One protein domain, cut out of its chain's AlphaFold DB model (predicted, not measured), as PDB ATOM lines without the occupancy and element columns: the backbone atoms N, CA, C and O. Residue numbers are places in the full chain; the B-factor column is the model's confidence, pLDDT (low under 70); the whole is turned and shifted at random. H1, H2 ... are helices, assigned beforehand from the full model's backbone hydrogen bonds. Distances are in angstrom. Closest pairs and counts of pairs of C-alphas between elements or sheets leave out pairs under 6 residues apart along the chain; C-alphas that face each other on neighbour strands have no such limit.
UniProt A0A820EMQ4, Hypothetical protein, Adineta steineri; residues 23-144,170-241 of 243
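This is residues 23 to 144 and 170 to 241 of the 243 residues of the protein "Hypothetical protein" of Adineta steineri (UniProt A0A820EMQ4). A bundle of six helices, H3 to H8, in which the long helix H5 runs through the middle with H3, H4, H6 and H7 packed round it, their lines at shallow tilts to it. H8 covers H6 and H7 on one side of the bundle, and the short H2 packs on H3 and on the first part of H4 on the far side. The printed part has 194 residues with eight named helices, H1 to H8 in chain order, and no named strand: all helix. It is compact, with a radius of gyration of the C-alphas of 16.5 A and spans of 50 by 38 by 29 A.

H5, residues 111 to 144, is the longest helix at 49.8 A, from C-alpha 111 at (104.435, 104.370, 77.948) to C-alpha 144 at (85.822, 75.685, 41.690). H4, residues 80 to 107, is 40.5 A long, H6, residues 170 to 186, 24.2 A, and H8, residues 223 to 239, 24.0 A, ending at C-alpha 239 at (91.027, 86.812, 78.771). H3, residues 58 to 73, is 21.9 A long and has a kink of 61 degrees near residue 65. H7, residues 200 to 214, is 20.7 A long, H2, residues 42 to 49, 10.4 A, and H1, residues 23 to 26, 6.2 A.

H4 and H5 are the hub, touching four helices each. H5 touches H6 with C-alphas 132 and 174 closest, 4.8 A, at a shallow tilt of 27 degrees, opposite ways. With residues 122 to 136 alone it touches H7, C-alphas 133 and 209 being closest at 5.8 A. With residues 120 to 134 alone it touches H3, C-alphas 131 and 72 being closest at 6.7 A. H4 and H5 form a hairpin, C-alphas 101 and 117 being closest at 6.1 A. H4 touches H6 at a shallow tilt of 8 degrees, C-alphas 91 and 180 being closest at 5.9 A. H3 to H8 are an up-and-down bundle, each helix running against the one before it. H8 touches H6, C-alphas 232 and 182 being closest at 6.0 A. H2 and H3 only just touch, with 3 pairs of C-alphas within 8 A, the closest being 45 and 67 at 6.8 A. H1 is close to H3 but not clearly touching, C-alphas 23 and 73 being closest at 7.7 A. Every O i to N i+4 pair is within hydrogen-bond range in H2, H4 and H6, against 8 of 12 in H3, 29 of 30 in H5, 9 of 11 in H7 and 11 of 13 in H8; H1 is too short for such a pair.

The C-alphas of Ile 107 and Ser 144 are the two farthest apart, 52.8 A. Residues 145 to 169 are cut out, with 15.5 A between C-alphas 144 and 170. The links H1 to H2 and H6 to H7 are long. pLDDT is under 70 in residues 140 to 144 and 239 to 241.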
ATOM      1  N   GLU A  23      91.967  96.404  53.813       95.31
ATOM      2  CA  GLU A  23      92.117  97.445  52.799       95.31
ATOM      3  C   GLU A  23      91.982  98.880  53.344       95.31
ATOM      4  O   GLU A  23      92.583  99.797  52.780       95.31
ATOM      5  N   ASP A  24      91.279  99.089  54.464       95.25
ATOM      6  CA  ASP A  24      91.084 100.419  55.060       95.25
ATOM      7  C   ASP A  24      92.401 101.041  55.551       95.25
ATOM      8  O   ASP A  24      92.486 102.260  55.685       95.25
ATOM      9  N   LEU A  25      93.457 100.236  55.736       96.38
ATOM     10  CA  LEU A  25      94.799 100.718  56.077       96.38
ATOM     11  C   LEU A  25      95.419 101.627  55.010       96.38
ATOM     12  O   LEU A  25      96.441 102.233  55.295       96.38
ATOM     13  N   GLN A  26      94.846 101.767  53.810       94.38
ATOM     14  CA  GLN A  26      95.293 102.777  52.832       94.38
ATOM     15  C   GLN A  26      94.861 104.202  53.195       94.38
ATOM     16  O   GLN A  26      95.251 105.165  52.535       94.38
ATOM     17  N   LYS A  27      94.031 104.353  54.228       92.81
ATOM     18  CA  LYS A  27      93.565 105.638  54.735       92.81
ATOM     19  C   LYS A  27      93.908 105.744  56.211       92.81
ATOM     20  O   LYS A  27      93.921 104.758  56.941       92.81
ATOM     21  N   GLN A  28      94.162 106.968  56.652       90.75
ATOM     22  CA  GLN A  28      94.347 107.240  58.066       90.75
ATOM     23  C   GLN A  28      93.008 107.084  58.801       90.75
ATOM     24  O   GLN A  28      92.035 107.759  58.463       90.75
ATOM     25  N   LEU A  29      92.958 106.173  59.779       90.12
ATOM     26  CA  LEU A  29      91.741 105.842  60.529       90.12
ATOM     27  C   LEU A  29      91.466 106.843  61.655       90.12
ATOM     28  O   LEU A  29      90.313 107.181  61.914       90.12
ATOM     29  N   ALA A  30      92.524 107.335  62.299       91.06
ATOM     30  CA  ALA A  30      92.457 108.369  63.321       91.06
ATOM     31  C   ALA A  30      93.662 109.308  63.215       91.06
ATOM     32  O   ALA A  30      94.698 108.979  62.640       91.06
ATOM     33  N   THR A  31      93.546 110.510  63.777       90.56
ATOM     34  CA  THR A  31      94.661 111.468  63.764       90.56
ATOM     35  C   THR A  31      95.875 110.873  64.476       90.56
ATOM     36  O   THR A  31      95.781 110.467  65.629       90.56
ATOM     37  N   GLY A  32      97.018 110.819  63.787       89.69
ATOM     38  CA  GLY A  32      98.246 110.221  64.323       89.69
ATOM     39  C   GLY A  32      98.301 108.690  64.233       89.69
ATOM     40  O   GLY A  32      99.286 108.105  64.696       89.69
ATOM     41  N   SER A  33      97.300 108.048  63.617       93.56
ATOM     42  CA  SER A  33      97.323 106.614  63.332       93.56
ATOM     43  C   SER A  33      98.197 106.308  62.119       93.56
ATOM     44  O   SER A  33      98.272 107.089  61.162       93.56
ATOM     45  N   TYR A  34      98.819 105.133  62.143       95.81
ATOM     46  CA  TYR A  34      99.485 104.548  60.991       95.81
ATOM     47  C   TYR A  34      98.497 104.323  59.840       95.81
ATOM     48  O   TYR A  34      97.336 103.973  60.062       95.81
ATOM     49  N   TYR A  35      98.989 104.474  58.613       95.75
ATOM     50  CA  TYR A  35      98.346 104.002  57.393       95.75
ATOM     51  C   TYR A  35      99.418 103.694  56.339       95.75
ATOM     52  O   TYR A  35     100.525 104.240  56.357       95.75
ATOM     53  N   VAL A  36      99.099 102.796  55.416       96.00
ATOM     54  CA  VAL A  36      99.962 102.390  54.313       96.00
ATOM     55  C   VAL A  36      99.903 103.457  53.227       96.00
ATOM     56  O   VAL A  36      98.915 103.582  52.511       96.00
ATOM     57  N   GLN A  37     100.988 104.221  53.101       90.81
ATOM     58  CA  GLN A  37     101.102 105.288  52.102       90.81
ATOM     59  C   GLN A  37     101.326 104.761  50.683       90.81
ATOM     60  O   GLN A  37     100.825 105.348  49.729       90.81
ATOM     61  N   ASN A  38     102.094 103.678  50.539       90.25
ATOM     62  CA  ASN A  38     102.440 103.115  49.240       90.25
ATOM     63  C   ASN A  38     102.237 101.599  49.237       90.25
ATOM     64  O   ASN A  38     102.851 100.883  50.032       90.25
ATOM     65  N   VAL A  39     101.387 101.128  48.327       96.31
ATOM     66  CA  VAL A  39     101.226  99.705  48.029       96.31
ATOM     67  C   VAL A  39     102.210  99.363  46.918       96.31
ATOM     68  O   VAL A  39     102.131  99.921  45.827       96.31
ATOM     69  N   LEU A  40     103.155  98.474  47.217       96.88
ATOM     70  CA  LEU A  40     104.199  98.062  46.289       96.88
ATOM     71  C   LEU A  40     103.582  97.285  45.130       96.88
ATOM     72  O   LEU A  40     102.735  96.413  45.341       96.88
ATOM     73  N   ASP A  41     104.064  97.553  43.922       97.44
ATOM     74  CA  ASP A  41     103.701  96.750  42.766       97.44
ATOM     75  C   ASP A  41     104.365  95.358  42.804       97.44
ATOM     76  O   ASP A  41     105.179  95.023  43.672       97.44
ATOM     77  N   LEU A  42     104.010  94.504  41.844       96.69
ATOM     78  CA  LEU A  42     104.549  93.145  41.776       96.69
ATOM     79  C   LEU A  42     106.061  93.099  41.516       96.69
ATOM     80  O   LEU A  42     106.717  92.158  41.968       96.69
ATOM     81  N   ALA A  43     106.622  94.062  40.782       96.75
ATOM     82  CA  ALA A  43     108.049  94.091  40.479       96.75
ATOM     83  C   ALA A  43     108.860  94.426  41.741       96.75
ATOM     84  O   ALA A  43     109.831  93.728  42.061       96.75
ATOM     85  N   ASP A  44     108.400  95.411  42.506       96.50
ATOM     86  CA  ASP A  44     108.993  95.815  43.776       96.50
ATOM     87  C   ASP A  44     108.855  94.720  44.840       96.50
ATOM     88  O   ASP A  44     109.821  94.419  45.551       96.50
ATOM     89  N   ILE A  45     107.695  94.051  44.916       97.38
ATOM     90  CA  ILE A  45     107.498  92.888  45.799       97.38
ATOM     91  C   ILE A  45     108.517  91.795  45.474       97.38
ATOM     92  O   ILE A  45     109.209  91.306  46.372       97.38
ATOM     93  N   ASN A  46     108.638  91.419  44.199       95.44
ATOM     94  CA  ASN A  46     109.555  90.361  43.774       95.44
ATOM     95  C   ASN A  46     111.018  90.724  44.050       95.44
ATOM     96  O   ASN A  46     111.787  89.872  44.494       95.44
ATOM     97  N   THR A  47     111.392  91.988  43.852       95.69
ATOM     98  CA  THR A  47     112.735  92.488  44.169       95.69
ATOM     99  C   THR A  47     113.019  92.398  45.668       95.69
ATOM    100  O   THR A  47     114.062  91.891  46.086       95.69
ATOM    101  N   ARG A  48     112.072  92.820  46.511       94.50
ATOM    102  CA  ARG A  48     112.245  92.815  47.971       94.50
ATOM    103  C   ARG A  48     112.240  91.397  48.554       94.50
ATOM    104  O   ARG A  48     112.992  91.131  49.492       94.50
ATOM    105  N   LEU A  49     111.502  90.459  47.952       94.62
ATOM    106  CA  LEU A  49     111.528  89.031  48.308       94.62
ATOM    107  C   LEU A  49     112.929  88.409  48.204       94.62
ATOM    108  O   LEU A  49     113.269  87.549  49.016       94.62
ATOM    109  N   GLN A  50     113.782  88.874  47.286       91.62
ATOM    110  CA  GLN A  50     115.156  88.366  47.152       91.62
ATOM    111  C   GLN A  50     116.005  88.607  48.412       91.62
ATOM    112  O   GLN A  50     116.928  87.846  48.692       91.62
ATOM    113  N   ASN A  51     115.675  89.643  49.192       90.62
ATOM    114  CA  ASN A  51     116.430  90.054  50.377       90.62
ATOM    115  C   ASN A  51     115.617  89.980  51.680       90.62
ATOM    116  O   ASN A  51     116.136  90.324  52.741       90.62
ATOM    117  N   ILE A  52     114.373  89.488  51.636       91.62
ATOM    118  CA  ILE A  52     113.468  89.419  52.796       91.62
ATOM    119  C   ILE A  52     114.057  88.597  53.955       91.62
ATOM    120  O   ILE A  52     113.799  88.852  55.129       91.62
ATOM    121  N   SER A  53     114.919  87.632  53.633       88.56
ATOM    122  CA  SER A  53     115.612  86.792  54.604       88.56
ATOM    123  C   SER A  53     116.629  87.549  55.453       88.56
ATOM    124  O   SER A  53     117.184  86.929  56.352       88.56
ATOM    125  N   ARG A  54     116.890  88.840  55.210       90.06
ATOM    126  CA  ARG A  54     117.759  89.685  56.045       90.06
ATOM    127  C   ARG A  54     117.046  90.274  57.259       90.06
ATOM    128  O   ARG A  54     117.729  90.622  58.210       90.06
ATOM    129  N   ILE A  55     115.714  90.296  57.257       89.50
ATOM    130  CA  ILE A  55     114.905  90.845  58.350       89.50
ATOM    131  C   ILE A  55     115.067  89.965  59.592       89.50
ATOM    132  O   ILE A  55     114.895  88.738  59.511       89.50
ATOM    133  N   ARG A  56     115.429  90.540  60.738       88.94
ATOM    134  CA  ARG A  56     115.717  89.783  61.973       88.94
ATOM    135  C   ARG A  56     114.904  90.274  63.155       88.94
ATOM    136  O   ARG A  56     114.386  89.440  63.891       88.94
ATOM    137  N   GLU A  57     114.778  91.582  63.295       92.06
ATOM    138  CA  GLU A  57     114.267  92.214  64.501       92.06
ATOM    139  C   GLU A  57     112.792  92.614  64.349       92.06
ATOM    140  O   GLU A  57     112.410  93.153  63.308       92.06
ATOM    141  N   PRO A  58     111.954  92.442  65.390       90.69
ATOM    142  CA  PRO A  58     110.555  92.878  65.368       90.69
ATOM    143  C   PRO A  58     110.360  94.343  64.974       90.69
ATOM    144  O   PRO A  58     109.421  94.665  64.251       90.69
ATOM    145  N   LYS A  59     111.285  95.222  65.375       92.38
ATOM    146  CA  LYS A  59     111.248  96.654  65.047       92.38
ATOM    147  C   LYS A  59     111.275  96.941  63.545       92.38
ATOM    148  O   LYS A  59     110.669  97.912  63.104       92.38
ATOM    149  N   GLU A  60     111.928  96.080  62.760       93.62
ATOM    150  CA  GLU A  60     111.983  96.215  61.300       93.62
ATOM    151  C   GLU A  60     110.593  96.046  60.673       93.62
ATOM    152  O   GLU A  60     110.353  96.536  59.571       93.62
ATOM    153  N   LEU A  61     109.641  95.402  61.370       94.88
ATOM    154  CA  LEU A  61     108.264  95.289  60.896       94.88
ATOM    155  C   LEU A  61     107.623  96.657  60.664       94.88
ATOM    156  O   LEU A  61     106.852  96.784  59.722       94.88
ATOM    157  N   LEU A  62     107.948  97.674  61.466       93.31
ATOM    158  CA  LEU A  62     107.341  99.002  61.345       93.31
ATOM    159  C   LEU A  62     107.608  99.633  59.968       93.31
ATOM    160  O   LEU A  62     106.711 100.216  59.361       93.31
ATOM    161  N   GLU A  63     108.818  99.449  59.441       91.56
ATOM    162  CA  GLU A  63     109.225  99.921  58.110       91.56
ATOM    163  C   GLU A  63     108.822  98.945  56.995       91.56
ATOM    164  O   GLU A  63     108.561  99.328  55.850       91.56
ATOM    165  N   MET A  64     108.784  97.651  57.316       93.31
ATOM    166  CA  MET A  64     108.490  96.578  56.368       93.31
ATOM    167  C   MET A  64     106.991  96.295  56.221       93.31
ATOM    168  O   MET A  64     106.605  95.565  55.305       93.31
ATOM    169  N   PHE A  65     106.137  96.860  57.074       96.12
ATOM    170  CA  PHE A  65     104.699  96.608  57.066       96.12
ATOM    171  C   PHE A  65     104.054  96.834  55.688       96.12
ATOM    172  O   PHE A  65     103.350  95.925  55.238       96.12
ATOM    173  N   PRO A  66     104.342  97.929  54.943       96.50
ATOM    174  CA  PRO A  66     103.795  98.129  53.600       96.50
ATOM    175  C   PRO A  66     104.095  96.975  52.643       96.50
ATOM    176  O   PRO A  66     103.281  96.653  51.785       96.50
ATOM    177  N   PHE A  67     105.242  96.310  52.788       97.38
ATOM    178  CA  PHE A  67     105.607  95.181  51.937       97.38
ATOM    179  C   PHE A  67     104.774  93.930  52.238       97.38
ATOM    180  O   PHE A  67     104.223  93.340  51.311       97.38
ATOM    181  N   PHE A  68     104.613  93.554  53.512       98.25
ATOM    182  CA  PHE A  68     103.734  92.435  53.882       98.25
ATOM    183  C   PHE A  68     102.269  92.735  53.543       98.25
ATOM    184  O   PHE A  68     101.559  91.883  53.014       98.25
ATOM    185  N   TYR A  69     101.845  93.978  53.760       98.44
ATOM    186  CA  TYR A  69     100.543  94.467  53.331       98.44
ATOM    187  C   TYR A  69     100.340  94.304  51.817       98.44
ATOM    188  O   TYR A  69      99.337  93.751  51.378       98.44
ATOM    189  N   SER A  70     101.319  94.714  51.008       98.31
ATOM    190  CA  SER A  70     101.230  94.632  49.543       98.31
ATOM    191  C   SER A  70     101.191  93.187  49.043       98.31
ATOM    192  O   SER A  70     100.481  92.894  48.081       98.31
ATOM    193  N   ILE A  71     101.872  92.257  49.726       98.19
ATOM    194  CA  ILE A  71     101.724  90.819  49.457       98.19
ATOM    195  C   ILE A  71     100.281  90.363  49.704       98.19
ATOM    196  O   ILE A  71      99.760  89.611  48.888       98.19
ATOM    197  N   ALA A  72      99.620  90.810  50.776       97.75
ATOM    198  CA  ALA A  72      98.211  90.482  51.017       97.75
ATOM    199  C   ALA A  72      97.265  91.094  49.969       97.75
ATOM    200  O   ALA A  72      96.339  90.420  49.520       97.75
ATOM    201  N   ILE A  73      97.512  92.329  49.519       96.88
ATOM    202  CA  ILE A  73      96.709  92.967  48.459       96.88
ATOM    203  C   ILE A  73      96.873  92.254  47.113       96.88
ATOM    204  O   ILE A  73      95.908  92.066  46.372       96.88
ATOM    205  N   HIS A  74      98.088  91.820  46.792       96.38
ATOM    206  CA  HIS A  74      98.402  91.126  45.545       96.38
ATOM    207  C   HIS A  74      98.477  89.607  45.700       96.38
ATOM    208  O   HIS A  74      99.116  88.949  44.877       96.38
ATOM    209  N   PHE A  75      97.820  89.049  46.722       95.81
ATOM    210  CA  PHE A  75      98.051  87.683  47.187       95.81
ATOM    211  C   PHE A  75      98.068  86.665  46.054       95.81
ATOM    212  O   PHE A  75      99.098  86.036  45.828       95.81
ATOM    213  N   ASP A  76      96.993  86.599  45.267       93.31
ATOM    214  CA  ASP A  76      96.817  85.623  44.184       93.31
ATOM    215  C   ASP A  76      97.871  85.738  43.072       93.31
ATOM    216  O   ASP A  76      98.169  84.758  42.391       93.31
ATOM    217  N   LYS A  77      98.493  86.913  42.925       94.75
ATOM    218  CA  LYS A  77      99.522  87.203  41.917       94.75
ATOM    219  C   LYS A  77     100.949  86.948  42.417       94.75
ATOM    220  O   LYS A  77     101.860  86.813  41.604       94.75
ATOM    221  N   VAL A  78     101.165  86.868  43.732       95.88
ATOM    222  CA  VAL A  78     102.472  86.535  44.323       95.88
ATOM    223  C   VAL A  78     102.660  85.019  44.310       95.88
ATOM    224  O   VAL A  78     101.757  84.281  44.693       95.88
ATOM    225  N   ALA A  79     103.833  84.526  43.907       94.06
ATOM    226  CA  ALA A  79     104.118  83.090  43.901       94.06
ATOM    227  C   ALA A  79     104.042  82.479  45.315       94.06
ATOM    228  O   ALA A  79     104.459  83.103  46.291       94.06
ATOM    229  N   ILE A  80     103.576  81.228  45.433       94.06
ATOM    230  CA  ILE A  80     103.428  80.541  46.733       94.06
ATOM    231  C   ILE A  80     104.741  80.458  47.526       94.06
ATOM    232  O   ILE A  80     104.727  80.522  48.752       94.06
ATOM    233  N   THR A  81     105.884  80.395  46.839       94.62
ATOM    234  CA  THR A  81     107.216  80.469  47.452       94.62
ATOM    235  C   THR A  81     107.449  81.814  48.137       94.62
ATOM    236  O   THR A  81     107.880  81.838  49.287       94.62
ATOM    237  N   GLY A  82     107.084  82.924  47.489       95.75
ATOM    238  CA  GLY A  82     107.148  84.266  48.070       95.75
ATOM    239  C   GLY A  82     106.186  84.442  49.247       95.75
ATOM    240  O   GLY A  82     106.570  84.977  50.287       95.75
ATOM    241  N   ARG A  83     104.960  83.905  49.137       96.88
ATOM    242  CA  ARG A  83     103.994  83.883  50.253       96.88
ATOM    243  C   ARG A  83     104.543  83.084  51.443       96.88
ATOM    244  O   ARG A  83     104.454  83.546  52.576       96.88
ATOM    245  N   SER A  84     105.162  81.928  51.190       96.69
ATOM    246  CA  SER A  84     105.807  81.106  52.224       96.69
ATOM    247  C   SER A  84     106.940  81.847  52.922       96.69
ATOM    248  O   SER A  84     106.987  81.858  54.149       96.69
ATOM    249  N   GLN A  85     107.825  82.498  52.159       96.75
ATOM    250  CA  GLN A  85     108.908  83.300  52.730       96.75
ATOM    251  C   GLN A  85     108.344  84.394  53.636       96.75
ATOM    252  O   GLN A  85     108.794  84.526  54.768       96.75
ATOM    253  N   ALA A  86     107.319  85.126  53.193       97.56
ATOM    254  CA  ALA A  86     106.678  86.145  54.018       97.56
ATOM    255  C   ALA A  86     106.127  85.569  55.335       97.56
ATOM    256  O   ALA A  86     106.405  86.122  56.397       97.56
ATOM    257  N   VAL A  87     105.425  84.430  55.284       98.06
ATOM    258  CA  VAL A  87     104.917  83.737  56.484       98.06
ATOM    259  C   VAL A  87     106.051  83.338  57.427       98.06
ATOM    260  O   VAL A  87     105.944  83.555  58.629       98.06
ATOM    261  N   GLU A  88     107.150  82.790  56.913       97.06
ATOM    262  CA  GLU A  88     108.301  82.397  57.736       97.06
ATOM    263  C   GLU A  88     108.932  83.585  58.465       97.06
ATOM    264  O   GLU A  88     109.291  83.465  59.640       97.06
ATOM    265  N   ILE A  89     109.038  84.741  57.801       97.69
ATOM    266  CA  ILE A  89     109.510  85.967  58.448       97.69
ATOM    267  C   ILE A  89     108.519  86.409  59.523       97.69
ATOM    268  O   ILE A  89     108.938  86.616  60.658       97.69
ATOM    269  N   LEU A  90     107.224  86.501  59.204       98.25
ATOM    270  CA  LEU A  90     106.199  86.933  60.159       98.25
ATOM    271  C   LEU A  90     106.179  86.050  61.409       98.25
ATOM    272  O   LEU A  90     106.183  86.574  62.515       98.25
ATOM    273  N   LEU A  91     106.251  84.725  61.256       97.88
ATOM    274  CA  LEU A  91     106.296  83.804  62.394       97.88
ATOM    275  C   LEU A  91     107.557  83.966  63.246       97.88
ATOM    276  O   LEU A  91     107.483  83.899  64.474       97.88
ATOM    277  N   ARG A  92     108.714  84.202  62.619       97.25
ATOM    278  CA  ARG A  92     109.953  84.476  63.359       97.25
ATOM    279  C   ARG A  92     109.856  85.786  64.139       97.25
ATOM    280  O   ARG A  92     110.248  85.818  65.304       97.25
ATOM    281  N   LEU A  93     109.323  86.837  63.516       97.75
ATOM    282  CA  LEU A  93     109.106  88.126  64.172       97.75
ATOM    283  C   LEU A  93     108.104  87.998  65.320       97.75
ATOM    284  O   LEU A  93     108.370  88.522  66.394       97.75
ATOM    285  N   THR A  94     107.030  87.225  65.148       97.94
ATOM    286  CA  THR A  94     106.090  86.887  66.224       97.94
ATOM    287  C   THR A  94     106.791  86.248  67.414       97.94
ATOM    288  O   THR A  94     106.644  86.734  68.531       97.94
ATOM    289  N   ALA A  95     107.583  85.195  67.205       96.81
ATOM    290  CA  ALA A  95     108.270  84.518  68.307       96.81
ATOM    291  C   ALA A  95     109.251  85.448  69.048       96.81
ATOM    292  O   ALA A  95     109.303  85.453  70.283       96.81
ATOM    293  N   SER A  96     110.003  86.256  68.293       96.56
ATOM    294  CA  SER A  96     110.933  87.241  68.848       96.56
ATOM    295  C   SER A  96     110.204  88.335  69.632       96.56
ATOM    296  O   SER A  96     110.599  88.644  70.754       96.56
ATOM    297  N   GLU A  97     109.119  88.880  69.081       96.81
ATOM    298  CA  GLU A  97     108.332  89.939  69.715       96.81
ATOM    299  C   GLU A  97     107.635  89.449  70.981       96.81
ATOM    300  O   GLU A  97     107.679  90.131  71.996       96.81
ATOM    301  N   MET A  98     107.036  88.252  70.972       96.69
ATOM    302  CA  MET A  98     106.387  87.715  72.174       96.69
ATOM    303  C   MET A  98     107.396  87.535  73.310       96.69
ATOM    304  O   MET A  98     107.087  87.841  74.461       96.69
ATOM    305  N   SER A  99     108.608  87.081  72.982       94.94
ATOM    306  CA  SER A  99     109.688  86.911  73.957       94.94
ATOM    307  C   SER A  99     110.161  88.254  74.517       94.94
ATOM    308  O   SER A  99     110.325  88.396  75.731       94.94
ATOM    309  N   GLU A 100     110.366  89.248  73.651       93.75
ATOM    310  CA  GLU A 100     110.850  90.562  74.074       93.75
ATOM    311  C   GLU A 100     109.775  91.354  74.820       93.75
ATOM    312  O   GLU A 100     110.033  91.837  75.919       93.75
ATOM    313  N   ALA A 101     108.540  91.400  74.318       93.69
ATOM    314  CA  ALA A 101     107.431  92.060  74.999       93.69
ATOM    315  C   ALA A 101     107.209  91.487  76.406       93.69
ATOM    316  O   ALA A 101     107.068  92.247  77.362       93.69
ATOM    317  N   GLN A 102     107.254  90.160  76.580       93.69
ATOM    318  CA  GLN A 102     107.154  89.536  77.905       93.69
ATOM    319  C   GLN A 102     108.315  89.923  78.827       93.69
ATOM    320  O   GLN A 102     108.090  90.237  80.000       93.69
ATOM    321  N   ARG A 103     109.551  89.947  78.309       93.31
ATOM    322  CA  ARG A 103     110.719  90.425  79.062       93.31
ATOM    323  C   ARG A 103     110.503  91.864  79.529       93.31
ATOM    324  O   ARG A 103     110.729  92.154  80.703       93.31
ATOM    325  N   ARG A 104     110.046  92.747  78.637       92.00
ATOM    326  CA  ARG A 104     109.794  94.167  78.924       92.00
ATOM    327  C   ARG A 104     108.663  94.359  79.931       92.00
ATOM    328  O   ARG A 104     108.823  95.139  80.864       92.00
ATOM    329  N   ILE A 105     107.580  93.590  79.822       92.12
ATOM    330  CA  ILE A 105     106.505  93.553  80.827       92.12
ATOM    331  C   ILE A 105     107.069  93.203  82.210       92.12
ATOM    332  O   ILE A 105     106.707  93.844  83.194       92.12
ATOM    333  N   HIS A 106     107.971  92.221  82.290       92.06
ATOM    334  CA  HIS A 106     108.537  91.772  83.561       92.06
ATOM    335  C   HIS A 106     109.468  92.805  84.216       92.06
ATOM    336  O   HIS A 106     109.408  92.995  85.429       92.06
ATOM    337  N   ILE A 107     110.320  93.477  83.433       92.50
ATOM    338  CA  ILE A 107     111.272  94.473  83.963       92.50
ATOM    339  C   ILE A 107     110.664  95.874  84.138       92.50
ATOM    340  O   ILE A 107     111.299  96.739  84.740       92.50
ATOM    341  N   GLY A 108     109.454  96.095  83.621       88.81
ATOM    342  CA  GLY A 108     108.750  97.374  83.635       88.81
ATOM    343  C   GLY A 108     108.701  98.037  82.257       88.81
ATOM    344  O   GLY A 108     109.689  98.086  81.523       88.81
ATOM    345  N   LEU A 109     107.530  98.582  81.921       88.94
ATOM    346  CA  LEU A 109     107.257  99.253  80.652       88.94
ATOM    347  C   LEU A 109     107.102 100.760  80.851       88.94
ATOM    348  O   LEU A 109     106.265 101.195  81.643       88.94
ATOM    349  N   SER A 110     107.841 101.548  80.070       90.44
ATOM    350  CA  SER A 110     107.469 102.942  79.819       90.44
ATOM    351  C   SER A 110     106.233 103.009  78.910       90.44
ATOM    352  O   SER A 110     105.884 102.027  78.250       90.44
ATOM    353  N   ALA A 111     105.566 104.166  78.857       88.62
ATOM    354  CA  ALA A 111     104.435 104.370  77.948       88.62
ATOM    355  C   ALA A 111     104.843 104.192  76.471       88.62
ATOM    356  O   ALA A 111     104.094 103.619  75.682       88.62
ATOM    357  N   ASP A 112     106.053 104.620  76.108       89.44
ATOM    358  CA  ASP A 112     106.558 104.508  74.737       89.44
ATOM    359  C   ASP A 112     106.937 103.073  74.376       89.44
ATOM    360  O   ASP A 112     106.543 102.600  73.312       89.44
ATOM    361  N   ASP A 113     107.607 102.343  75.276       90.75
ATOM    362  CA  ASP A 113     107.901 100.917  75.065       90.75
ATOM    363  C   ASP A 113     106.614 100.112  74.910       90.75
ATOM    364  O   ASP A 113     106.484  99.286  74.008       90.75
ATOM    365  N   ARG A 114     105.638 100.368  75.786       92.81
ATOM    366  CA  ARG A 114     104.339  99.701  75.752       92.81
ATOM    367  C   ARG A 114     103.668  99.885  74.396       92.81
ATOM    368  O   ARG A 114     103.280  98.905  73.766       92.81
ATOM    369  N   ARG A 115     103.580 101.136  73.941       92.62
ATOM    370  CA  ARG A 115     102.985 101.506  72.655       92.62
ATOM    371  C   ARG A 115     103.729 100.872  71.483       92.62
ATOM    372  O   ARG A 115     103.099 100.346  70.572       92.62
ATOM    373  N   PHE A 116     105.058 100.895  71.525       93.94
ATOM    374  CA  PHE A 116     105.919 100.300  70.512       93.94
ATOM    375  C   PHE A 116     105.634  98.800  70.336       93.94
ATOM    376  O   PHE A 116     105.287  98.368  69.233       93.94
ATOM    377  N   HIS A 117     105.682  98.028  71.425       95.81
ATOM    378  CA  HIS A 117     105.391  96.592  71.397       95.81
ATOM    379  C   HIS A 117     103.938  96.315  70.995       95.81
ATOM    380  O   HIS A 117     103.665  95.444  70.169       95.81
ATOM    381  N   LEU A 118     102.990  97.104  71.512       95.69
ATOM    382  CA  LEU A 118     101.579  96.967  71.163       95.69
ATOM    383  C   LEU A 118     101.335  97.160  69.659       95.69
ATOM    384  O   LEU A 118     100.589  96.390  69.053       95.69
ATOM    385  N   ASN A 119     101.978  98.149  69.038       96.50
ATOM    386  CA  ASN A 119     101.848  98.396  67.603       96.50
ATOM    387  C   ASN A 119     102.351  97.199  66.781       96.50
ATOM    388  O   ASN A 119     101.657  96.759  65.864       96.50
ATOM    389  N   ILE A 120     103.501  96.620  67.144       97.50
ATOM    390  CA  ILE A 120     104.051  95.431  66.471       97.50
ATOM    391  C   ILE A 120     103.110  94.231  66.643       97.50
ATOM    392  O   ILE A 120     102.785  93.558  65.664       97.50
ATOM    393  N   VAL A 121     102.608  93.988  67.859       97.38
ATOM    394  CA  VAL A 121     101.632  92.922  68.145       97.38
ATOM    395  C   VAL A 121     100.381  93.063  67.281       97.38
ATOM    396  O   VAL A 121      99.917  92.072  66.701       97.38
ATOM    397  N   LYS A 122      99.830  94.277  67.173       97.38
ATOM    398  CA  LYS A 122      98.645  94.550  66.354       97.38
ATOM    399  C   LYS A 122      98.935  94.321  64.872       97.38
ATOM    400  O   LYS A 122      98.155  93.632  64.215       97.38
ATOM    401  N   MET A 123     100.066  94.814  64.366       98.25
ATOM    402  CA  MET A 123     100.499  94.613  62.979       98.25
ATOM    403  C   MET A 123     100.661  93.125  62.632       98.25
ATOM    404  O   MET A 123     100.104  92.666  61.634       98.25
ATOM    405  N   LEU A 124     101.370  92.358  63.468       98.38
ATOM    406  CA  LEU A 124     101.557  90.913  63.287       98.38
ATOM    407  C   LEU A 124     100.222  90.167  63.312       98.38
ATOM    408  O   LEU A 124      99.958  89.352  62.430       98.38
ATOM    409  N   SER A 125      99.369  90.468  64.293       97.69
ATOM    410  CA  SER A 125      98.047  89.845  64.421       97.69
ATOM    411  C   SER A 125      97.175  90.111  63.196       97.69
ATOM    412  O   SER A 125      96.573  89.176  62.670       97.69
ATOM    413  N   CYS A 126      97.148  91.355  62.699       97.56
ATOM    414  CA  CYS A 126      96.390  91.723  61.502       97.56
ATOM    415  C   CYS A 126      96.896  90.984  60.261       97.56
ATOM    416  O   CYS A 126      96.100  90.407  59.526       97.56
ATOM    417  N   LEU A 127      98.216  90.958  60.046       98.56
ATOM    418  CA  LEU A 127      98.820  90.273  58.901       98.56
ATOM    419  C   LEU A 127      98.565  88.765  58.942       98.56
ATOM    420  O   LEU A 127      98.149  88.188  57.942       98.56
ATOM    421  N   LEU A 128      98.768  88.119  60.093       98.56
ATOM    422  CA  LEU A 128      98.517  86.684  60.236       98.56
ATOM    423  C   LEU A 128      97.034  86.349  60.037       98.56
ATOM    424  O   LEU A 128      96.729  85.398  59.318       98.56
ATOM    425  N   ALA A 129      96.123  87.133  60.620       98.00
ATOM    426  CA  ALA A 129      94.684  86.953  60.442       98.00
ATOM    427  C   ALA A 129      94.263  87.090  58.972       98.00
ATOM    428  O   ALA A 129      93.519  86.250  58.462       98.00
ATOM    429  N   GLU A 130      94.782  88.102  58.278       98.19
ATOM    430  CA  GLU A 130      94.494  88.326  56.864       98.19
ATOM    431  C   GLU A 130      95.050  87.197  55.988       98.19
ATOM    432  O   GLU A 130      94.345  86.660  55.132       98.19
ATOM    433  N   TYR A 131      96.289  86.764  56.235       98.31
ATOM    434  CA  TYR A 131      96.917  85.689  55.467       98.31
ATOM    435  C   TYR A 131      96.161  84.365  55.621       98.31
ATOM    436  O   TYR A 131      96.028  83.642  54.635       98.31
ATOM    437  N   ILE A 132      95.616  84.055  56.808       97.25
ATOM    438  CA  ILE A 132      94.758  82.871  57.011       97.25
ATOM    439  C   ILE A 132      93.583  82.892  56.029       97.25
ATOM    440  O   ILE A 132      93.361  81.902  55.336       97.25
ATOM    441  N   ILE A 133      92.868  84.016  55.942       96.06
ATOM    442  CA  ILE A 133      91.699  84.169  55.062       96.06
ATOM    443  C   ILE A 133      92.118  84.063  53.590       96.06
ATOM    444  O   ILE A 133      91.469  83.378  52.802       96.06
ATOM    445  N   ARG A 134      93.226  84.706  53.204       96.44
ATOM    446  CA  ARG A 134      93.711  84.699  51.814       96.44
ATOM    447  C   ARG A 134      94.169  83.312  51.358       96.44
ATOM    448  O   ARG A 134      93.803  82.894  50.262       96.44
ATOM    449  N   PHE A 135      94.916  82.575  52.185       95.12
ATOM    450  CA  PHE A 135      95.289  81.188  51.871       95.12
ATOM    451  C   PHE A 135      94.068  80.280  51.758       95.12
ATOM    452  O   PHE A 135      94.061  79.373  50.925       95.12
ATOM    453  N   ASP A 136      93.051  80.520  52.580       91.81
ATOM    454  CA  ASP A 136      91.830  79.733  52.550       91.81
ATOM    455  C   ASP A 136      91.019  79.962  51.265       91.81
ATOM    456  O   ASP A 136      90.610  79.000  50.605       91.81
ATOM    457  N   ASN A 137      90.875  81.225  50.854       90.56
ATOM    458  CA  ASN A 137      90.197  81.615  49.617       90.56
ATOM    459  C   ASN A 137      90.932  81.123  48.354       90.56
ATOM    460  O   ASN A 137      90.283  80.638  47.425       90.56
ATOM    461  N   ASP A 138      92.271  81.184  48.326       84.06
ATOM    462  CA  ASP A 138      93.106  80.689  47.213       84.06
ATOM    463  C   ASP A 138      92.825  79.206  46.894       84.06
ATOM    464  O   ASP A 138      92.876  78.806  45.732       84.06
ATOM    465  N   GLN A 139      92.450  78.402  47.899       71.62
ATOM    466  CA  GLN A 139      92.021  77.015  47.693       71.62
ATOM    467  C   GLN A 139      90.618  76.912  47.093       71.62
ATOM    468  O   GLN A 139      90.410  76.131  46.166       71.62
ATOM    469  N   THR A 140      89.656  77.695  47.598       62.19
ATOM    470  CA  THR A 140      88.265  77.637  47.112       62.19
ATOM    471  C   THR A 140      88.174  77.939  45.619       62.19
ATOM    472  O   THR A 140      87.542  77.179  44.885       62.19
ATOM    473  N   ASN A 141      88.907  78.956  45.159       62.56
ATOM    474  CA  ASN A 141      88.945  79.358  43.754       62.56
ATOM    475  C   ASN A 141      89.575  78.274  42.863       62.56
ATOM    476  O   ASN A 141      89.081  77.993  41.775       62.56
ATOM    477  N   LYS A 142      90.623  77.592  43.348       62.59
ATOM    478  CA  LYS A 142      91.254  76.478  42.621       62.59
ATOM    479  C   LYS A 142      90.377  75.231  42.579       62.59
ATOM    480  O   LYS A 142      90.427  74.500  41.597       62.59
ATOM    481  N   SER A 143      89.576  74.977  43.615       56.91
ATOM    482  CA  SER A 143      88.628  73.856  43.621       56.91
ATOM    483  C   SER A 143      87.407  74.094  42.728       56.91
ATOM    484  O   SER A 143      86.921  73.139  42.132       56.91
ATOM    485  N   SER A 144      86.947  75.343  42.574       52.34
ATOM    486  CA  SER A 144      85.822  75.685  41.690       52.34
ATOM    487  C   SER A 144      86.180  75.674  40.201       52.34
ATOM    488  O   SER A 144      85.310  75.416  39.375       52.34
ATOM    489  N   SER A 170      99.023  75.920  50.329       91.06
ATOM    490  CA  SER A 170      98.244  76.996  50.945       91.06
ATOM    491  C   SER A 170      97.658  76.555  52.293       91.06
ATOM    492  O   SER A 170      97.680  77.335  53.238       91.06
ATOM    493  N   ASP A 171      97.262  75.284  52.443       90.81
ATOM    494  CA  ASP A 171      96.791  74.732  53.723       90.81
ATOM    495  C   ASP A 171      97.870  74.718  54.805       90.81
ATOM    496  O   ASP A 171      97.629  75.161  55.926       90.81
ATOM    497  N   ALA A 172      99.076  74.244  54.479       92.19
ATOM    498  CA  ALA A 172     100.172  74.201  55.438       92.19
ATOM    499  C   ALA A 172     100.585  75.615  55.878       92.19
ATOM    500  O   ALA A 172     100.933  75.824  57.041       92.19
ATOM    501  N   LEU A 173     100.538  76.590  54.964       95.94
ATOM    502  CA  LEU A 173     100.832  77.991  55.261       95.94
ATOM    503  C   LEU A 173      99.715  78.658  56.075       95.94
ATOM    504  O   LEU A 173     100.023  79.330  57.060       95.94
ATOM    505  N   ARG A 174      98.439  78.405  55.755       95.25
ATOM    506  CA  ARG A 174      97.292  78.821  56.579       95.25
ATOM    507  C   ARG A 174      97.434  78.301  58.007       95.25
ATOM    508  O   ARG A 174      97.320  79.067  58.961       95.25
ATOM    509  N   ASP A 175      97.711  77.010  58.156       94.88
ATOM    510  CA  ASP A 175      97.825  76.342  59.455       94.88
ATOM    511  C   ASP A 175      99.006  76.896  60.271       94.88
ATOM    512  O   ASP A 175      98.905  77.067  61.487       94.88
ATOM    513  N   LYS A 176     100.115  77.237  59.601       96.62
ATOM    514  CA  LYS A 176     101.246  77.968  60.187       96.62
ATOM    515  C   LYS A 176     100.827  79.354  60.695       96.62
ATOM    516  O   LYS A 176     101.140  79.687  61.838       96.62
ATOM    517  N   CYS A 177     100.095  80.137  59.900       97.69
ATOM    518  CA  CYS A 177      99.590  81.447  60.325       97.69
ATOM    519  C   CYS A 177      98.618  81.339  61.507       97.69
ATOM    520  O   CYS A 177      98.728  82.115  62.454       97.69
ATOM    521  N   LEU A 178      97.718  80.348  61.493       96.56
ATOM    522  CA  LEU A 178      96.771  80.097  62.581       96.56
ATOM    523  C   LEU A 178      97.490  79.778  63.898       96.56
ATOM    524  O   LEU A 178      97.132  80.327  64.938       96.56
ATOM    525  N   LYS A 179      98.535  78.943  63.852       95.50
ATOM    526  CA  LYS A 179      99.382  78.666  65.021       95.50
ATOM    527  C   LYS A 179     100.089  79.924  65.523       95.50
ATOM    528  O   LYS A 179     100.017  80.206  66.711       95.50
ATOM    529  N   GLY A 180     100.680  80.716  64.627       96.94
ATOM    530  CA  GLY A 180     101.318  81.980  65.002       96.94
ATOM    531  C   GLY A 180     100.354  82.955  65.682       96.94
ATOM    532  O   GLY A 180     100.704  83.566  66.687       96.94
ATOM    533  N   LEU A 181      99.117  83.055  65.184       96.69
ATOM    534  CA  LEU A 181      98.082  83.882  65.803       96.69
ATOM    535  C   LEU A 181      97.697  83.354  67.196       96.69
ATOM    536  O   LEU A 181      97.594  84.131  68.142       96.69
ATOM    537  N   CYS A 182      97.555  82.034  67.354       94.19
ATOM    538  CA  CYS A 182      97.367  81.422  68.670       94.19
ATOM    539  C   CYS A 182      98.509  81.734  69.638       94.19
ATOM    540  O   CYS A 182      98.247  81.992  70.810       94.19
ATOM    541  N   ASP A 183      99.757  81.691  69.179       94.62
ATOM    542  CA  ASP A 183     100.925  81.918  70.030       94.62
ATOM    543  C   ASP A 183     100.965  83.362  70.551       94.62
ATOM    544  O   ASP A 183     101.257  83.582  71.730       94.62
ATOM    545  N   ILE A 184     100.555  84.337  69.727       95.25
ATOM    546  CA  ILE A 184     100.347  85.723  70.175       95.25
ATOM    547  C   ILE A 184      99.299  85.772  71.291       95.25
ATOM    548  O   ILE A 184      99.544  86.327  72.358       95.25
ATOM    549  N   LEU A 185      98.138  85.154  71.078       91.81
ATOM    550  CA  LEU A 185      97.023  85.224  72.028       91.81
ATOM    551  C   LEU A 185      97.279  84.448  73.327       91.81
ATOM    552  O   LEU A 185      96.763  84.806  74.389       91.81
ATOM    553  N   ARG A 186      98.074  83.376  73.271       90.88
ATOM    554  CA  ARG A 186      98.497  82.627  74.464       90.88
ATOM    555  C   ARG A 186      99.545  83.379  75.274       90.88
ATOM    556  O   ARG A 186      99.631  83.147  76.480       90.88
ATOM    557  N   SER A 187     100.307  84.261  74.635       90.31
ATOM    558  CA  SER A 187     101.334  85.057  75.295       90.31
ATOM    559  C   SER A 187     100.720  86.003  76.330       90.31
ATOM    560  O   SER A 187      99.634  86.552  76.148       90.31
ATOM    561  N   HIS A 188     101.419  86.216  77.446       85.69
ATOM    562  CA  HIS A 188     100.966  87.098  78.529       85.69
ATOM    563  C   HIS A 188     101.182  88.584  78.189       85.69
ATOM    564  O   HIS A 188     101.824  89.315  78.936       85.69
ATOM    565  N   ILE A 189     100.647  89.028  77.049       87.00
ATOM    566  CA  ILE A 189     100.850  90.372  76.488       87.00
ATOM    567  C   ILE A 189      99.709  91.351  76.790       87.00
ATOM    568  O   ILE A 189      99.805  92.514  76.419       87.00
ATOM    569  N   LYS A 190      98.652  90.933  77.509       88.62
ATOM    570  CA  LYS A 190      97.566  91.832  77.960       88.62
ATOM    571  C   LYS A 190      98.074  93.129  78.622       88.62
ATOM    572  O   LYS A 190      97.501  94.171  78.325       88.62
ATOM    573  N   PRO A 191      99.147  93.122  79.441       91.06
ATOM    574  CA  PRO A 191      99.690  94.349  80.036       91.06
ATOM    575  C   PRO A 191     100.222  95.391  79.038       91.06
ATOM    576  O   PRO A 191     100.577  96.490  79.457       91.06
ATOM    577  N   LEU A 192     100.313  95.064  77.742       92.00
ATOM    578  CA  LEU A 192     100.612  96.046  76.699       92.00
ATOM    579  C   LEU A 192      99.445  97.007  76.439       92.00
ATOM    580  O   LEU A 192      99.670  98.089  75.908       92.00
ATOM    581  N   TRP A 193      98.214  96.638  76.793       90.62
ATOM    582  CA  TRP A 193      97.061  97.524  76.685       90.62
ATOM    583  C   TRP A 193      96.961  98.407  77.931       90.62
ATOM    584  O   TRP A 193      97.068  97.928  79.058       90.62
ATOM    585  N   ASP A 194      96.742  99.707  77.721       79.62
ATOM    586  CA  ASP A 194      96.529 100.671  78.811       79.62
ATOM    587  C   ASP A 194      95.179 100.472  79.512       79.62
ATOM    588  O   ASP A 194      95.044 100.744  80.703       79.62
ATOM    589  N   SER A 195      94.186  99.982  78.770       75.19
ATOM    590  CA  SER A 195      92.850  99.661  79.264       75.19
ATOM    591  C   SER A 195      92.786  98.220  79.778       75.19
ATOM    592  O   SER A 195      93.447  97.321  79.255       75.19
ATOM    593  N   SER A 196      91.930  97.969  80.775       70.19
ATOM    594  CA  SER A 196      91.591  96.601  81.196       70.19
ATOM    595  C   SER A 196      90.892  95.802  80.087       70.19
ATOM    596  O   SER A 196      90.952  94.566  80.092       70.19
ATOM    597  N   ILE A 197      90.269  96.520  79.147       75.56
ATOM    598  CA  ILE A 197      89.533  96.017  77.986       75.56
ATOM    599  C   ILE A 197      90.392  96.217  76.733       75.56
ATOM    600  O   ILE A 197      90.930  97.304  76.510       75.56
ATOM    601  N   ILE A 198      90.504  95.175  75.912       83.44
ATOM    602  CA  ILE A 198      91.211  95.240  74.629       83.44
ATOM    603  C   ILE A 198      90.351  95.927  73.570       83.44
ATOM    604  O   ILE A 198      89.132  95.798  73.564       83.44
ATOM    605  N   ASP A 199      91.010  96.612  72.636       86.50
ATOM    606  CA  ASP A 199      90.369  97.259  71.493       86.50
ATOM    607  C   ASP A 199      89.441  96.293  70.736       86.50
ATOM    608  O   ASP A 199      89.885  95.281  70.186       86.50
ATOM    609  N   GLU A 200      88.158  96.642  70.625       89.06
ATOM    610  CA  GLU A 200      87.141  95.829  69.943       89.06
ATOM    611  C   GLU A 200      87.560  95.448  68.511       89.06
ATOM    612  O   GLU A 200      87.307  94.336  68.044       89.06
ATOM    613  N   GLN A 201      88.260  96.345  67.815       91.31
ATOM    614  CA  GLN A 201      88.743  96.083  66.458       91.31
ATOM    615  C   GLN A 201      89.852  95.042  66.406       91.31
ATOM    616  O   GLN A 201      89.861  94.203  65.505       91.31
ATOM    617  N   PHE A 202      90.751  95.033  67.392       93.06
ATOM    618  CA  PHE A 202      91.739  93.964  67.517       93.06
ATOM    619  C   PHE A 202      91.034  92.622  67.680       93.06
ATOM    620  O   PHE A 202      91.322  91.661  66.965       93.06
ATOM    621  N   VAL A 203      90.041  92.594  68.564       91.62
ATOM    622  CA  VAL A 203      89.245  91.409  68.848       91.62
ATOM    623  C   VAL A 203      88.509  90.896  67.599       91.62
ATOM    624  O   VAL A 203      88.574  89.705  67.270       91.62
ATOM    625  N   LYS A 204      87.852  91.785  66.848       92.38
ATOM    626  CA  LYS A 204      87.204  91.447  65.570       92.38
ATOM    627  C   LYS A 204      88.206  90.920  64.548       92.38
ATOM    628  O   LYS A 204      87.938  89.904  63.912       92.38
ATOM    629  N   SER A 205      89.370  91.555  64.419       94.50
ATOM    630  CA  SER A 205      90.398  91.130  63.465       94.50
ATOM    631  C   SER A 205      90.894  89.711  63.741       94.50
ATOM    632  O   SER A 205      91.052  88.939  62.799       94.50
ATOM    633  N   VAL A 206      91.127  89.340  65.006       93.38
ATOM    634  CA  VAL A 206      91.651  88.004  65.347       93.38
ATOM    635  C   VAL A 206      90.582  86.907  65.320       93.38
ATOM    636  O   VAL A 206      90.904  85.748  65.069       93.38
ATOM    637  N   THR A 207      89.307  87.254  65.520       93.25
ATOM    638  CA  THR A 207      88.184  86.295  65.468       93.25
ATOM    639  C   THR A 207      87.596  86.119  64.064       93.25
ATOM    640  O   THR A 207      87.089  85.041  63.747       93.25
ATOM    641  N   LYS A 208      87.721  87.119  63.178       94.19
ATOM    642  CA  LYS A 208      87.311  87.057  61.761       94.19
ATOM    643  C   LYS A 208      87.776  85.779  61.039       94.19
ATOM    644  O   LYS A 208      86.912  85.101  60.473       94.19
ATOM    645  N   PRO A 209      89.068  85.381  61.063       93.75
ATOM    646  CA  PRO A 209      89.502  84.136  60.427       93.75
ATOM    647  C   PRO A 209      88.862  82.891  61.058       93.75
ATOM    648  O   PRO A 209      88.582  81.929  60.349       93.75
ATOM    649  N   CYS A 210      88.564  82.889  62.361       92.50
ATOM    650  CA  CYS A 210      87.892  81.759  63.011       92.50
ATOM    651  C   CYS A 210      86.479  81.555  62.456       92.50
ATOM    652  O   CYS A 210      86.122  80.451  62.047       92.50
ATOM    653  N   TYR A 211      85.681  82.621  62.379       91.50
ATOM    654  CA  TYR A 211      84.339  82.528  61.804       91.50
ATOM    655  C   TYR A 211      84.372  82.177  60.316       91.50
ATOM    656  O   TYR A 211      83.518  81.426  59.854       91.50
ATOM    657  N   HIS A 212      85.368  82.672  59.576       91.88
ATOM    658  CA  HIS A 212      85.576  82.307  58.178       91.88
ATOM    659  C   HIS A 212      85.791  80.791  58.012       91.88
ATOM    660  O   HIS A 212      85.053  80.151  57.264       91.88
ATOM    661  N   LEU A 213      86.716  80.201  58.776       91.00
ATOM    662  CA  LEU A 213      87.028  78.769  58.699       91.00
ATOM    663  C   LEU A 213      85.893  77.874  59.224       91.00
ATOM    664  O   LEU A 213      85.652  76.807  58.667       91.00
ATOM    665  N   LEU A 214      85.153  78.296  60.258       88.12
ATOM    666  CA  LEU A 214      84.027  77.518  60.805       88.12
ATOM    667  C   LEU A 214      82.883  77.310  59.807       88.12
ATOM    668  O   LEU A 214      82.143  76.334  59.915       88.12
ATOM    669  N   ARG A 215      82.725  78.210  58.830       86.62
ATOM    670  CA  ARG A 215      81.692  78.082  57.792       86.62
ATOM    671  C   ARG A 215      81.990  76.960  56.793       86.62
ATOM    672  O   ARG A 215      81.114  76.611  56.004       86.62
ATOM    673  N   ARG A 216      83.195  76.384  56.833       81.94
ATOM    674  CA  ARG A 216      83.676  75.353  55.913       81.94
ATOM    675  C   ARG A 216      83.662  73.969  56.559       81.94
ATOM    676  O   ARG A 216      84.444  73.661  57.460       81.94
ATOM    677  N   GLN A 217      82.765  73.105  56.084       72.38
ATOM    678  CA  GLN A 217      82.571  71.758  56.643       72.38
ATOM    679  C   GLN A 217      83.761  70.814  56.396       72.38
ATOM    680  O   GLN A 217      84.011  69.904  57.188       72.38
ATOM    681  N   ASP A 218      84.493  71.021  55.303       77.25
ATOM    682  CA  ASP A 218      85.706  70.289  54.936       77.25
ATOM    683  C   ASP A 218      86.874  70.625  55.876       77.25
ATOM    684  O   ASP A 218      87.570  69.727  56.354       77.25
ATOM    685  N   ILE A 219      87.027  71.903  56.223       78.12
ATOM    686  CA  ILE A 219      88.118  72.398  57.073       78.12
ATOM    687  C   ILE A 219      87.900  72.094  58.552       78.12
ATOM    688  O   ILE A 219      88.872  71.881  59.277       78.12
ATOM    689  N   ALA A 220      86.653  71.978  59.008       72.44
ATOM    690  CA  ALA A 220      86.347  71.600  60.390       72.44
ATOM    691  C   ALA A 220      86.961  70.243  60.811       72.44
ATOM    692  O   ALA A 220      87.096  69.958  62.004       72.44
ATOM    693  N   LYS A 221      87.351  69.399  59.841       76.94
ATOM    694  CA  LYS A 221      88.039  68.118  60.067       76.94
ATOM    695  C   LYS A 221      89.565  68.242  60.147       76.94
ATOM    696  O   LYS A 221      90.205  67.290  60.592       76.94
ATOM    697  N   ASN A 222      90.153  69.373  59.745       84.12
ATOM    698  CA  ASN A 222      91.589  69.608  59.865       84.12
ATOM    699  C   ASN A 222      91.970  69.646  61.362       84.12
ATOM    700  O   ASN A 222      91.419  70.464  62.107       84.12
ATOM    701  N   PRO A 223      92.907  68.793  61.823       85.75
ATOM    702  CA  PRO A 223      93.264  68.700  63.236       85.75
ATOM    703  C   PRO A 223      93.834  70.010  63.789       85.75
ATOM    704  O   PRO A 223      93.499  70.383  64.911       85.75
ATOM    705  N   ILE A 224      94.626  70.744  63.000       87.56
ATOM    706  CA  ILE A 224      95.209  72.021  63.421       87.56
ATOM    707  C   ILE A 224      94.117  73.062  63.629       87.56
ATOM    708  O   ILE A 224      94.128  73.757  64.646       87.56
ATOM    709  N   VAL A 225      93.163  73.153  62.700       86.00
ATOM    710  CA  VAL A 225      92.041  74.092  62.818       86.00
ATOM    711  C   VAL A 225      91.158  73.720  64.005       86.00
ATOM    712  O   VAL A 225      90.842  74.579  64.826       86.00
ATOM    713  N   LYS A 226      90.823  72.434  64.151       86.56
ATOM    714  CA  LYS A 226      89.995  71.924  65.250       86.56
ATOM    715  C   LYS A 226      90.615  72.167  66.629       86.56
ATOM    716  O   LYS A 226      89.884  72.414  67.581       86.56
ATOM    717  N   GLU A 227      91.937  72.098  66.740       88.50
ATOM    718  CA  GLU A 227      92.660  72.366  67.985       88.50
ATOM    719  C   GLU A 227      92.758  73.869  68.282       88.50
ATOM    720  O   GLU A 227      92.496  74.309  69.400       88.50
ATOM    721  N   ASN A 228      93.135  74.675  67.288       88.81
ATOM    722  CA  ASN A 228      93.533  76.064  67.517       88.81
ATOM    723  C   ASN A 228      92.358  77.043  67.522       88.81
ATOM    724  O   ASN A 228      92.363  77.998  68.295       88.81
ATOM    725  N   LEU A 229      91.324  76.796  66.721       88.62
ATOM    726  CA  LEU A 229      90.190  77.708  66.590       88.62
ATOM    727  C   LEU A 229      89.404  77.873  67.906       88.62
ATOM    728  O   LEU A 229      89.205  79.018  68.322       88.62
ATOM    729  N   PRO A 230      89.019  76.799  68.631       87.50
ATOM    730  CA  PRO A 230      88.359  76.949  69.926       87.50
ATOM    731  C   PRO A 230      89.239  77.669  70.946       87.50
ATOM    732  O   PRO A 230      88.721  78.412  71.775       87.50
ATOM    733  N   LEU A 231      90.562  77.483  70.880       89.06
ATOM    734  CA  LEU A 231      91.503  78.136  71.787       89.06
ATOM    735  C   LEU A 231      91.555  79.646  71.550       89.06
ATOM    736  O   LEU A 231      91.487  80.390  72.526       89.06
ATOM    737  N   ILE A 232      91.594  80.099  70.291       89.06
ATOM    738  CA  ILE A 232      91.490  81.529  69.956       89.06
ATOM    739  C   ILE A 232      90.195  82.098  70.529       89.06
ATOM    740  O   ILE A 232      90.244  83.025  71.330       89.06
ATOM    741  N   LEU A 233      89.046  81.506  70.189       89.19
ATOM    742  CA  LEU A 233      87.743  82.003  70.643       89.19
ATOM    743  C   LEU A 233      87.638  82.025  72.177       89.19
ATOM    744  O   LEU A 233      87.200  83.016  72.750       89.19
ATOM    745  N   THR A 234      88.107  80.971  72.846       88.12
ATOM    746  CA  THR A 234      88.108  80.877  74.314       88.12
ATOM    747  C   THR A 234      88.978  81.961  74.944       88.12
ATOM    748  O   THR A 234      88.576  82.569  75.932       88.12
ATOM    749  N   ILE A 235      90.166  82.222  74.391       84.81
ATOM    750  CA  ILE A 235      91.053  83.280  74.884       84.81
ATOM    751  C   ILE A 235      90.399  84.651  74.701       84.81
ATOM    752  O   ILE A 235      90.411  85.445  75.640       84.81
ATOM    753  N   MET A 236      89.799  84.913  73.541       83.88
ATOM    754  CA  MET A 236      89.147  86.197  73.285       83.88
ATOM    755  C   MET A 236      87.963  86.435  74.226       83.88
ATOM    756  O   MET A 236      87.845  87.522  74.782       83.88
ATOM    757  N   ILE A 237      87.145  85.409  74.484       81.00
ATOM    758  CA  ILE A 237      86.010  85.493  75.414       81.00
ATOM    759  C   ILE A 237      86.491  85.662  76.865       81.00
ATOM    760  O   ILE A 237      86.031  86.561  77.561       81.00
ATOM    761  N   ASN A 238      87.435  84.832  77.321       74.56
ATOM    762  CA  ASN A 238      87.770  84.725  78.747       74.56
ATOM    763  C   ASN A 238      88.874  85.680  79.219       74.56
ATOM    764  O   ASN A 238      88.878  86.083  80.378       74.56
ATOM    765  N   LYS A 239      89.872  85.980  78.377       67.06
ATOM    766  CA  LYS A 239      91.027  86.812  78.771       67.06
ATOM    767  C   LYS A 239      90.880  88.265  78.334       67.06
ATOM    768  O   LYS A 239      91.468  89.150  78.967       67.06
ATOM    769  N   PHE A 240      90.130  88.504  77.262       64.62
ATOM    770  CA  PHE A 240      90.090  89.794  76.583       64.62
ATOM    771  C   PHE A 240      88.709  90.460  76.565       64.62
ATOM    772  O   PHE A 240      88.585  91.489  75.918       64.62
ATOM    773  N   GLU A 241      87.749  89.921  77.332       58.34
ATOM    774  CA  GLU A 241      86.410  90.476  77.593       58.34
ATOM    775  C   GLU A 241      85.745  91.085  76.350       58.34
ATOM    776  O   GLU A 241      85.721  92.294  76.143       58.34
TER     777      GLU A 241